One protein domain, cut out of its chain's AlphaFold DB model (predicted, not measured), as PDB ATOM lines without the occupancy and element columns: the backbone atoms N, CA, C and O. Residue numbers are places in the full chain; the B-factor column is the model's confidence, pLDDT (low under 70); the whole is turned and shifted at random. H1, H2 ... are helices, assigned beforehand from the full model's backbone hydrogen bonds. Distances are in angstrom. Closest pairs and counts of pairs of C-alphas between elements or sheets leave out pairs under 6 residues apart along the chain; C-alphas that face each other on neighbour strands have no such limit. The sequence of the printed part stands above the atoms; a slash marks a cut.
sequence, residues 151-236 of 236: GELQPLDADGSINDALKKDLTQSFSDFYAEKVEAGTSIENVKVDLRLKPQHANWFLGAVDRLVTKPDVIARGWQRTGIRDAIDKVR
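This is residues 151 to 236 of the 236 residues of an uncharacterized protein of Branchiostoma floridae (UniProt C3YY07). One long helix, H1, lies along a rod-shaped domain; after a long loop the chain folds back and H2 crosses over one side of H1. H3 then packs on the first residues of H1, and H4 carries the rod onward at that end, where residues 230 to 236 stick out. The printed part has 86 residues with four named helices, H1, H2, H3 and H4 in chain order, and no named strand; the class is all helix. It is only just extended, close to loose, with a radius of gyration of the C-alphas of 18.2 A and spans of 63 by 21 by 17 A.

The printed part begins at Gly 151, with C-alpha at (-26.383, 129.262, 32.081). H1, residues 162 to 183, begins at C-alpha (-31.077, 121.129, 38.785) and measures 31.5 A from first to last C-alpha. H2 is residues 198 to 213, 22.6 A; H3 is residues 216 to 225, 14.4 A. H4, residues 228 to 233, ends at C-alpha (-27.738, 137.864, 52.467).

H1 touches H2, closest at the C-alphas of Asp 169 and Ala 208, 6.2 A, at a steep tilt of 46 degrees, opposite ways. With residues 162 to 165 alone H1 touches H3, closest at the C-alphas of Ile 162 and Val 218, 6.0 A, at a steep tilt of 54 degrees. H3 and H4 are close but not clearly touching, about perpendicular at 89 degrees; their closest C-alphas, Trp 223 and Arg 229, are 5.6 A apart. H4 is apart from H1 and H2. In H1, H2, H3 and H4 every O i to N i+4 pair is within hydrogen-bond range.

The C-alphas farthest apart, Glu 189 and Arg 236, are 64.3 A apart. The printed part has no cut. The link from H1 to H2, residues 184 to 197, is long; the other two are tight. Mean pLDDT of the printed part is 80.6, with residues 185 to 193 and 236 under 70.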
ATOM      1  N   GLY A 151     -27.442 130.038  31.423       84.75
ATOM      2  CA  GLY A 151     -26.383 129.262  32.081       84.75
ATOM      3  C   GLY A 151     -25.648 130.021  33.193       84.75
ATOM      4  O   GLY A 151     -25.081 129.406  34.090       84.75
ATOM      5  N   GLU A 152     -25.680 131.352  33.182       87.00
ATOM      6  CA  GLU A 152     -25.001 132.189  34.173       87.00
ATOM      7  C   GLU A 152     -25.967 132.803  35.190       87.00
ATOM      8  O   GLU A 152     -25.612 132.973  36.354       87.00
ATOM      9  N   LEU A 153     -27.185 133.156  34.764       88.25
ATOM     10  CA  LEU A 153     -28.101 133.996  35.544       88.25
ATOM     11  C   LEU A 153     -29.405 133.300  35.949       88.25
ATOM     12  O   LEU A 153     -30.128 133.828  36.795       88.25
ATOM     13  N   GLN A 154     -29.729 132.127  35.392       87.88
ATOM     14  CA  GLN A 154     -30.948 131.392  35.740       87.88
ATOM     15  C   GLN A 154     -30.617 130.249  36.716       87.88
ATOM     16  O   GLN A 154     -30.044 129.249  36.297       87.88
ATOM     17  N   PRO A 155     -31.026 130.315  38.004       87.38
ATOM     18  CA  PRO A 155     -30.694 129.284  39.001       87.38
ATOM     19  C   PRO A 155     -30.956 127.821  38.606       87.38
ATOM     20  O   PRO A 155     -30.249 126.936  39.075       87.38
ATOM     21  N   LEU A 156     -31.980 127.556  37.786       85.12
ATOM     22  CA  LEU A 156     -32.322 126.218  37.297       85.12
ATOM     23  C   LEU A 156     -31.404 125.711  36.185       85.12
ATOM     24  O   LEU A 156     -31.281 124.497  36.049       85.12
ATOM     25  N   ASP A 157     -30.807 126.610  35.399       84.62
ATOM     26  CA  ASP A 157     -29.927 126.285  34.270       84.62
ATOM     27  C   ASP A 157     -28.452 126.528  34.562       84.62
ATOM     28  O   ASP A 157     -27.615 126.062  33.793       84.62
ATOM     29  N   ALA A 158     -28.136 127.199  35.673       84.12
ATOM     30  CA  ALA A 158     -26.769 127.436  36.093       84.12
ATOM     31  C   ALA A 158     -25.962 126.133  36.106       84.12
ATOM     32  O   ALA A 158     -26.474 125.086  36.513       84.12
ATOM     33  N   ASP A 159     -24.705 126.167  35.678       76.31
ATOM     34  CA  ASP A 159     -23.892 124.950  35.604       76.31
ATOM     35  C   ASP A 159     -23.883 124.192  36.943       76.31
ATOM     36  O   ASP A 159     -23.726 124.790  38.011       76.31
ATOM     37  N   GLY A 160     -24.055 122.868  36.907       76.31
ATOM     38  CA  GLY A 160     -24.123 122.032  38.113       76.31
ATOM     39  C   GLY A 160     -25.394 122.198  38.962       76.31
ATOM     40  O   GLY A 160     -25.429 121.712  40.098       76.31
ATOM     41  N   SER A 161     -26.418 122.879  38.438       80.25
ATOM     42  CA  SER A 161     -27.738 123.022  39.065       80.25
ATOM     43  C   SER A 161     -28.716 121.910  38.648       80.25
ATOM     44  O   SER A 161     -28.331 120.863  38.118       80.25
ATOM     45  N   ILE A 162     -30.006 122.121  38.928       81.75
ATOM     46  CA  ILE A 162     -31.077 121.129  38.785       81.75
ATOM     47  C   ILE A 162     -31.196 120.632  37.344       81.75
ATOM     48  O   ILE A 162     -31.280 119.420  37.147       81.75
ATOM     49  N   ASN A 163     -31.178 121.515  36.337       83.81
ATOM     50  CA  ASN A 163     -31.346 121.071  34.953       83.81
ATOM     51  C   ASN A 163     -30.141 120.269  34.459       83.81
ATOM     52  O   ASN A 163     -30.332 119.319  33.704       83.81
ATOM     53  N   ASP A 164     -28.918 120.603  34.875       84.19
ATOM     54  CA  ASP A 164     -27.728 119.807  34.548       84.19
ATOM     55  C   ASP A 164     -27.807 118.411  35.187       84.19
ATOM     56  O   ASP A 164     -27.670 117.396  34.503       84.19
ATOM     57  N   ALA A 165     -28.141 118.343  36.479       85.25
ATOM     58  CA  ALA A 165     -28.293 117.077  37.191       85.25
ATOM     59  C   ALA A 165     -29.411 116.200  36.593       85.25
ATOM     60  O   ALA A 165     -29.212 115.004  36.386       85.25
ATOM     61  N   LEU A 166     -30.554 116.799  36.245       84.69
ATOM     62  CA  LEU A 166     -31.665 116.119  35.580       84.69
ATOM     63  C   LEU A 166     -31.272 115.605  34.189       84.69
ATOM     64  O   LEU A 166     -31.583 114.468  33.841       84.69
ATOM     65  N   LYS A 167     -30.573 116.423  33.391       84.25
ATOM     66  CA  LYS A 167     -30.093 116.030  32.057       84.25
ATOM     67  C   LYS A 167     -29.131 114.846  32.152       84.25
ATOM     68  O   LYS A 167     -29.310 113.888  31.409       84.25
ATOM     69  N   LYS A 168     -28.163 114.886  33.074       88.38
ATOM     70  CA  LYS A 168     -27.196 113.797  33.297       88.38
ATOM     71  C   LYS A 168     -27.886 112.489  33.671       88.38
ATOM     72  O   LYS A 168     -27.580 111.457  33.087       88.38
ATOM     73  N   ASP A 169     -28.852 112.548  34.580       87.25
ATOM     74  CA  ASP A 169     -29.575 111.369  35.058       87.25
ATOM     75  C   ASP A 169     -30.462 110.735  33.970       87.25
ATOM     76  O   ASP A 169     -30.479 109.518  33.781       87.25
ATOM     77  N   LEU A 170     -31.145 111.565  33.173       86.31
ATOM     78  CA  LEU A 170     -31.917 111.103  32.016       86.31
ATOM     79  C   LEU A 170     -31.022 110.515  30.919       86.31
ATOM     80  O   LEU A 170     -31.382 109.510  30.309       86.31
ATOM     81  N   THR A 171     -29.865 111.132  30.662       87.69
ATOM     82  CA  THR A 171     -28.877 110.600  29.719       87.69
ATOM     83  C   THR A 171     -28.348 109.253  30.192       87.69
ATOM     84  O   THR A 171     -28.334 108.325  29.392       87.69
ATOM     85  N   GLN A 172     -28.007 109.113  31.476       89.88
ATOM     86  CA  GLN A 172     -27.560 107.840  32.039       89.88
ATOM     87  C   GLN A 172     -28.645 106.765  31.928       89.88
ATOM     88  O   GLN A 172     -28.383 105.691  31.403       89.88
ATOM     89  N   SER A 173     -29.888 107.088  32.303       87.50
ATOM     90  CA  SER A 173     -31.019 106.150  32.216       87.50
ATOM     91  C   SER A 173     -31.252 105.645  30.787       87.50
ATOM     92  O   SER A 173     -31.571 104.476  30.577       87.50
ATOM     93  N   PHE A 174     -31.088 106.522  29.791       88.00
ATOM     94  CA  PHE A 174     -31.157 106.130  28.386       88.00
ATOM     95  C   PHE A 174     -29.967 105.259  27.973       88.00
ATOM     96  O   PHE A 174     -30.168 104.262  27.283       88.00
ATOM     97  N   SER A 175     -28.749 105.624  28.380       88.31
ATOM     98  CA  SER A 175     -27.536 104.858  28.088       88.31
ATOM     99  C   SER A 175     -27.601 103.444  28.658       88.31
ATOM    100  O   SER A 175     -27.323 102.500  27.922       88.31
ATOM    101  N   ASP A 176     -28.042 103.289  29.907       89.94
ATOM    102  CA  ASP A 176     -28.193 101.988  30.570       89.94
ATOM    103  C   ASP A 176     -29.218 101.117  29.838       89.94
ATOM    104  O   ASP A 176     -28.952  99.965  29.504       89.94
ATOM    105  N   PHE A 177     -30.375 101.696  29.500       87.94
ATOM    106  CA  PHE A 177     -31.397 101.008  28.714       87.94
ATOM    107  C   PHE A 177     -30.881 100.583  27.339       87.94
ATOM    108  O   PHE A 177     -31.160  99.476  26.883       87.94
ATOM    109  N   TYR A 178     -30.159 101.466  26.651       85.12
ATOM    110  CA  TYR A 178     -29.636 101.164  25.328       85.12
ATOM    111  C   TYR A 178     -28.585 100.052  25.392       85.12
ATOM    112  O   TYR A 178     -28.655  99.125  24.589       85.12
ATOM    113  N   ALA A 179     -27.673 100.104  26.369       86.88
ATOM    114  CA  ALA A 179     -26.684  99.058  26.613       86.88
ATOM    115  C   ALA A 179     -27.357  97.699  26.861       86.88
ATOM    116  O   ALA A 179     -27.045  96.742  26.160       86.88
ATOM    117  N   GLU A 180     -28.370  97.638  27.734       85.75
ATOM    118  CA  GLU A 180     -29.136  96.411  28.008       85.75
ATOM    119  C   GLU A 180     -29.774  95.827  26.733       85.75
ATOM    120  O   GLU A 180     -29.748  94.618  26.501       85.75
ATOM    121  N   LYS A 181     -30.342  96.676  25.862       82.56
ATOM    122  CA  LYS A 181     -30.952  96.213  24.602       82.56
ATOM    123  C   LYS A 181     -29.935  95.752  23.569       82.56
ATOM    124  O   LYS A 181     -30.273  94.890  22.758       82.56
ATOM    125  N   VAL A 182     -28.729  96.310  23.583       80.75
ATOM    126  CA  VAL A 182     -27.636  95.872  22.710       80.75
ATOM    127  C   VAL A 182     -27.047  94.552  23.215       80.75
ATOM    128  O   VAL A 182     -26.884  93.640  22.412       80.75
ATOM    129  N   GLU A 183     -26.814  94.406  24.522       79.62
ATOM    130  CA  GLU A 183     -26.299  93.172  25.141       79.62
ATOM    131  C   GLU A 183     -27.258  91.984  24.989       79.62
ATOM    132  O   GLU A 183     -26.825  90.853  24.776       79.62
ATOM    133  N   ALA A 184     -28.569  92.231  25.036       74.69
ATOM    134  CA  ALA A 184     -29.577  91.199  24.802       74.69
ATOM    135  C   ALA A 184     -29.642  90.717  23.335       74.69
ATOM    136  O   ALA A 184     -30.272  89.695  23.048       74.69
ATOM    137  N   GLY A 185     -29.033  91.441  22.391       64.69
ATOM    138  CA  GLY A 185     -28.981  91.048  20.987       64.69
ATOM    139  C   GLY A 185     -27.793  90.139  20.697       64.69
ATOM    140  O   GLY A 185     -26.642  90.518  20.863       64.69
ATOM    141  N   THR A 186     -28.057  88.938  20.185       57.94
ATOM    142  CA  THR A 186     -27.024  87.918  19.914       57.94
ATOM    143  C   THR A 186     -26.062  88.299  18.769       57.94
ATOM    144  O   THR A 186     -25.025  87.664  18.603       57.94
ATOM    145  N   SER A 187     -26.390  89.316  17.958       65.25
ATOM    146  CA  SER A 187     -25.546  89.876  16.886       65.25
ATOM    147  C   SER A 187     -25.946  91.329  16.600       65.25
ATOM    148  O   SER A 187     -27.140  91.621  16.522       65.25
ATOM    149  N   ILE A 188     -24.961  92.215  16.394       63.94
ATOM    150  CA  ILE A 188     -25.135  93.659  16.112       63.94
ATOM    151  C   ILE A 188     -26.109  93.901  14.948       63.94
ATOM    152  O   ILE A 188     -26.910  94.832  14.989       63.94
ATOM    153  N   GLU A 189     -26.088  93.034  13.937       66.56
ATOM    154  CA  GLU A 189     -26.929  93.140  12.736       66.56
ATOM    155  C   GLU A 189     -28.417  92.859  13.011       66.56
ATOM    156  O   GLU A 189     -29.286  93.288  12.253       66.56
ATOM    157  N   ASN A 190     -28.722  92.183  14.123       61.72
ATOM    158  CA  ASN A 190     -30.074  91.780  14.517       61.72
ATOM    159  C   ASN A 190     -30.652  92.627  15.665       61.72
ATOM    160  O   ASN A 190     -31.800  92.419  16.068       61.72
ATOM    161  N   VAL A 191     -29.891  93.590  16.197       62.09
ATOM    162  CA  VAL A 191     -30.348  94.461  17.286       62.09
ATOM    163  C   VAL A 191     -31.353  95.476  16.738       62.09
ATOM    164  O   VAL A 191     -31.003  96.500  16.152       62.09
ATOM    165  N   LYS A 192     -32.642  95.215  16.960       67.06
ATOM    166  CA  LYS A 192     -33.725  96.157  16.655       67.06
ATOM    167  C   LYS A 192     -34.221  96.816  17.940       67.06
ATOM    168  O   LYS A 192     -35.126  96.303  18.595       67.06
ATOM    169  N   VAL A 193     -33.649  97.967  18.289       65.31
ATOM    170  CA  VAL A 193     -34.097  98.748  19.454       65.31
ATOM    171  C   VAL A 193     -35.345  99.555  19.098       65.31
ATOM    172  O   VAL A 193     -35.335 100.376  18.180       65.31
ATOM    173  N   ASP A 194     -36.429  99.344  19.841       70.50
ATOM    174  CA  ASP A 194     -37.615 100.192  19.759       70.50
ATOM    175  C   ASP A 194     -37.393 101.502  20.529       70.50
ATOM    176  O   ASP A 194     -37.287 101.515  21.754       70.50
ATOM    177  N   LEU A 195     -37.353 102.620  19.804       71.25
ATOM    178  CA  LEU A 195     -37.156 103.955  20.373       71.25
ATOM    179  C   LEU A 195     -38.472 104.654  20.763       71.25
ATOM    180  O   LEU A 195     -38.489 105.861  21.021       71.25
ATOM    181  N   ARG A 196     -39.595 103.927  20.846       73.62
ATOM    182  CA  ARG A 196     -40.870 104.439  21.383       73.62
ATOM    183  C   ARG A 196     -40.831 104.553  22.910       73.62
ATOM    184  O   ARG A 196     -41.595 103.922  23.629       73.62
ATOM    185  N   LEU A 197     -39.963 105.426  23.409       71.00
ATOM    186  CA  LEU A 197     -39.610 105.522  24.825       71.00
ATOM    187  C   LEU A 197     -40.512 106.450  25.644       71.00
ATOM    188  O   LEU A 197     -40.106 106.844  26.721       71.00
ATOM    189  N   LYS A 198     -41.704 106.851  25.187       70.50
ATOM    190  CA  LYS A 198     -42.494 107.877  25.906       70.50
ATOM    191  C   LYS A 198     -42.845 107.478  27.355       70.50
ATOM    192  O   LYS A 198     -42.380 108.180  28.255       70.50
ATOM    193  N   PRO A 199     -43.505 106.327  27.611       76.56
ATOM    194  CA  PRO A 199     -43.804 105.911  28.984       76.56
ATOM    195  C   PRO A 199     -42.529 105.643  29.792       76.56
ATOM    196  O   PRO A 199     -42.425 106.005  30.959       76.56
ATOM    197  N   GLN A 200     -41.520 105.057  29.140       76.81
ATOM    198  CA  GLN A 200     -40.239 104.744  29.766       76.81
ATOM    199  C   GLN A 200     -39.495 106.016  30.209       76.81
ATOM    200  O   GLN A 200     -39.022 106.108  31.336       76.81
ATOM    201  N   HIS A 201     -39.453 107.029  29.350       76.50
ATOM    202  CA  HIS A 201     -38.857 108.328  29.622       76.50
ATOM    203  C   HIS A 201     -39.631 109.078  30.707       76.50
ATOM    204  O   HIS A 201     -39.017 109.749  31.528       76.50
ATOM    205  N   ALA A 202     -40.963 108.970  30.743       75.38
ATOM    206  CA  ALA A 202     -41.755 109.522  31.839       75.38
ATOM    207  C   ALA A 202     -41.364 108.884  33.185       75.38
ATOM    208  O   ALA A 202     -41.156 109.608  34.156       75.38
ATOM    209  N   ASN A 203     -41.174 107.562  33.225       79.38
ATOM    210  CA  ASN A 203     -40.710 106.861  34.425       79.38
ATOM    211  C   ASN A 203     -39.288 107.275  34.829       79.38
ATOM    212  O   ASN A 203     -39.054 107.569  36.000       79.38
ATOM    213  N   TRP A 204     -38.351 107.373  33.876       86.00
ATOM    214  CA  TRP A 204     -36.999 107.881  34.146       86.00
ATOM    215  C   TRP A 204     -37.027 109.295  34.706       86.00
ATOM    216  O   TRP A 204     -36.325 109.597  35.664       86.00
ATOM    217  N   PHE A 205     -37.872 110.149  34.136       80.38
ATOM    218  CA  PHE A 205     -38.029 111.522  34.577       80.38
ATOM    219  C   PHE A 205     -38.564 111.611  36.006       80.38
ATOM    220  O   PHE A 205     -38.025 112.369  36.807       80.38
ATOM    221  N   LEU A 206     -39.604 110.843  36.341       79.31
ATOM    222  CA  LEU A 206     -40.144 110.808  37.702       79.31
ATOM    223  C   LEU A 206     -39.094 110.301  38.694       79.31
ATOM    224  O   LEU A 206     -38.839 110.970  39.691       79.31
ATOM    225  N   GLY A 207     -38.404 109.206  38.361       80.88
ATOM    226  CA  GLY A 207     -37.313 108.691  39.187       80.88
ATOM    227  C   GLY A 207     -36.174 109.699  39.366       80.88
ATOM    228  O   GLY A 207     -35.623 109.817  40.459       80.88
ATOM    229  N   ALA A 208     -35.845 110.466  38.325       82.25
ATOM    230  CA  ALA A 208     -34.843 111.520  38.405       82.25
ATOM    231  C   ALA A 208     -35.289 112.675  39.310       82.25
ATOM    232  O   ALA A 208     -34.508 113.159  40.126       82.25
ATOM    233  N   VAL A 209     -36.556 113.091  39.227       79.12
ATOM    234  CA  VAL A 209     -37.119 114.105  40.129       79.12
ATOM    235  C   VAL A 209     -37.074 113.627  41.581       79.12
ATOM    236  O   VAL A 209     -36.599 114.378  42.431       79.12
ATOM    237  N   ASP A 210     -37.480 112.388  41.861       82.06
ATOM    238  CA  ASP A 210     -37.444 111.821  43.216       82.06
ATOM    239  C   ASP A 210     -36.016 111.814  43.786       82.06
ATOM    240  O   ASP A 210     -35.792 112.200  44.935       82.06
ATOM    241  N   ARG A 211     -35.018 111.474  42.959       83.69
ATOM    242  CA  ARG A 211     -33.593 111.542  43.330       83.69
ATOM    243  C   ARG A 211     -33.065 112.964  43.507       83.69
ATOM    244  O   ARG A 211     -32.092 113.158  44.229       83.69
ATOM    245  N   LEU A 212     -33.630 113.956  42.823       80.06
ATOM    246  CA  LEU A 212     -33.213 115.356  42.952       80.06
ATOM    247  C   LEU A 212     -33.824 116.026  44.180       80.06
ATOM    248  O   LEU A 212     -33.184 116.886  44.781       80.06
ATOM    249  N   VAL A 213     -35.025 115.614  44.586       75.44
ATOM    250  CA  VAL A 213     -35.669 116.087  45.820       75.44
ATOM    251  C   VAL A 213     -34.808 115.784  47.052       75.44
ATOM    252  O   VAL A 213     -34.785 116.572  47.995       75.44
ATOM    253  N   THR A 214     -34.042 114.690  47.036       79.75
ATOM    254  CA  THR A 214     -33.126 114.332  48.131       79.75
ATOM    255  C   THR A 214     -31.789 115.082  48.097       79.75
ATOM    256  O   THR A 214     -30.965 114.887  48.987       79.75
ATOM    257  N   LYS A 215     -31.567 115.965  47.109       82.88
ATOM    258  CA  LYS A 215     -30.314 116.712  46.892       82.88
ATOM    259  C   LYS A 215     -30.525 118.231  46.984       82.88
ATOM    260  O   LYS A 215     -30.403 118.948  45.983       82.88
ATOM    261  N   PRO A 216     -30.852 118.766  48.176       81.44
ATOM    262  CA  PRO A 216     -31.100 120.200  48.362       81.44
ATOM    263  C   PRO A 216     -29.872 121.071  48.060       81.44
ATOM    264  O   PRO A 216     -30.004 122.245  47.716       81.44
ATOM    265  N   ASP A 217     -28.677 120.495  48.145       84.62
ATOM    266  CA  ASP A 217     -27.405 121.113  47.788       84.62
ATOM    267  C   ASP A 217     -27.347 121.510  46.302       84.62
ATOM    268  O   ASP A 217     -26.833 122.579  45.980       84.62
ATOM    269  N   VAL A 218     -27.922 120.704  45.400       81.62
ATOM    270  CA  VAL A 218     -28.000 121.011  43.956       81.62
ATOM    271  C   VAL A 218     -28.812 122.280  43.721       81.62
ATOM    272  O   VAL A 218     -28.442 123.126  42.907       81.62
ATOM    273  N   ILE A 219     -29.905 122.432  44.468       78.06
ATOM    274  CA  ILE A 219     -30.776 123.603  44.400       78.06
ATOM    275  C   ILE A 219     -30.032 124.831  44.914       78.06
ATOM    276  O   ILE A 219     -29.944 125.841  44.218       78.06
ATOM    277  N   ALA A 220     -29.462 124.729  46.116       83.69
ATOM    278  CA  ALA A 220     -28.733 125.820  46.750       83.69
ATOM    279  C   ALA A 220     -27.554 126.303  45.890       83.69
ATOM    280  O   ALA A 220     -27.333 127.511  45.789       83.69
ATOM    281  N   ARG A 221     -26.844 125.381  45.223       85.50
ATOM    282  CA  ARG A 221     -25.760 125.710  44.288       85.50
ATOM    283  C   ARG A 221     -26.219 126.592  43.137       85.50
ATOM    284  O   ARG A 221     -25.507 127.532  42.806       85.50
ATOM    285  N   GLY A 222     -27.385 126.318  42.553       86.31
ATOM    286  CA  GLY A 222     -27.936 127.141  41.475       86.31
ATOM    287  C   GLY A 222     -28.115 128.596  41.908       86.31
ATOM    288  O   GLY A 222     -27.632 129.508  41.247       86.31
ATOM    289  N   TRP A 223     -28.724 128.817  43.076       88.44
ATOM    290  CA  TRP A 223     -28.930 130.158  43.641       88.44
ATOM    291  C   TRP A 223     -27.640 130.861  44.079       88.44
ATOM    292  O   TRP A 223     -27.565 132.088  44.039       88.44
ATOM    293  N   GLN A 224     -26.642 130.096  44.525       89.38
ATOM    294  CA  GLN A 224     -25.331 130.626  44.885       89.38
ATOM    295  C   GLN A 224     -24.545 131.052  43.643       89.38
ATOM    296  O   GLN A 224     -24.007 132.151  43.605       89.38
ATOM    297  N   ARG A 225     -24.514 130.213  42.601       88.94
ATOM    298  CA  ARG A 225     -23.766 130.487  41.364       88.94
ATOM    299  C   ARG A 225     -24.269 131.714  40.619       88.94
ATOM    300  O   ARG A 225     -23.462 132.441  40.056       88.94
ATOM    301  N   THR A 226     -25.572 131.972  40.657       88.94
ATOM    302  CA  THR A 226     -26.148 133.178  40.050       88.94
ATOM    303  C   THR A 226     -25.981 134.432  40.914       88.94
ATOM    304  O   THR A 226     -26.490 135.492  40.556       88.94
ATOM    305  N   GLY A 227     -25.327 134.330  42.078       89.69
ATOM    306  CA  GLY A 227     -25.111 135.437  43.015       89.69
ATOM    307  C   GLY A 227     -26.371 135.911  43.749       89.69
ATOM    308  O   GLY A 227     -26.301 136.843  44.547       89.69
ATOM    309  N   ILE A 228     -27.529 135.281  43.518       87.69
ATOM    310  CA  ILE A 228     -28.801 135.687  44.136       87.69
ATOM    311  C   ILE A 228     -28.767 135.453  45.645       87.69
ATOM    312  O   ILE A 228     -29.270 136.281  46.401       87.69
ATOM    313  N   ARG A 229     -28.160 134.347  46.088       86.31
ATOM    314  CA  ARG A 229     -27.991 134.057  47.516       86.31
ATOM    315  C   ARG A 229     -27.206 135.162  48.223       86.31
ATOM    316  O   ARG A 229     -27.720 135.762  49.161       86.31
ATOM    317  N   ASP A 230     -26.028 135.488  47.701       87.44
ATOM    318  CA  ASP A 230     -25.156 136.521  48.264       87.44
ATOM    319  C   ASP A 230     -25.825 137.901  48.239       87.44
ATOM    320  O   ASP A 230     -25.647 138.704  49.152       87.44
ATOM    321  N   ALA A 231     -26.613 138.190  47.197       85.94
ATOM    322  CA  ALA A 231     -27.382 139.424  47.116       85.94
ATOM    323  C   ALA A 231     -28.443 139.505  48.221       85.94
ATOM    324  O   ALA A 231     -28.559 140.553  48.841       85.94
ATOM    325  N   ILE A 232     -29.181 138.422  48.491       82.44
ATOM    326  CA  ILE A 232     -30.193 138.370  49.561       82.44
ATOM    327  C   ILE A 232     -29.544 138.529  50.936       82.44
ATOM    328  O   ILE A 232     -30.057 139.282  51.761       82.44
ATOM    329  N   ASP A 233     -28.424 137.845  51.173       82.06
ATOM    330  CA  ASP A 233     -27.738 137.864  52.467       82.06
ATOM    331  C   ASP A 233     -27.179 139.259  52.810       82.06
ATOM    332  O   ASP A 233     -27.053 139.588  53.982       82.06
ATOM    333  N   LYS A 234     -26.917 140.117  51.813       82.25
ATOM    334  CA  LYS A 234     -26.502 141.519  52.020       82.25
ATOM    335  C   LYS A 234     -27.629 142.469  52.434       82.25
ATOM    336  O   LYS A 234     -27.334 143.560  52.909       82.25
ATOM    337  N   VAL A 235     -28.891 142.116  52.175       75.62
ATOM    338  CA  VAL A 235     -30.062 142.973  52.476       75.62
ATOM    339  C   VAL A 235     -30.845 142.477  53.696       75.62
ATOM    340  O   VAL A 235     -31.880 143.054  54.032       75.62
ATOM    341  N   ARG A 236     -30.384 141.389  54.319       60.78
ATOM    342  CA  ARG A 236     -30.870 140.880  55.603       60.78
ATOM    343  C   ARG A 236     -30.101 141.512  56.750       60.78
ATOM    344  O   ARG A 236     -30.762 141.752  57.780       60.78
TER     345      ARG A 236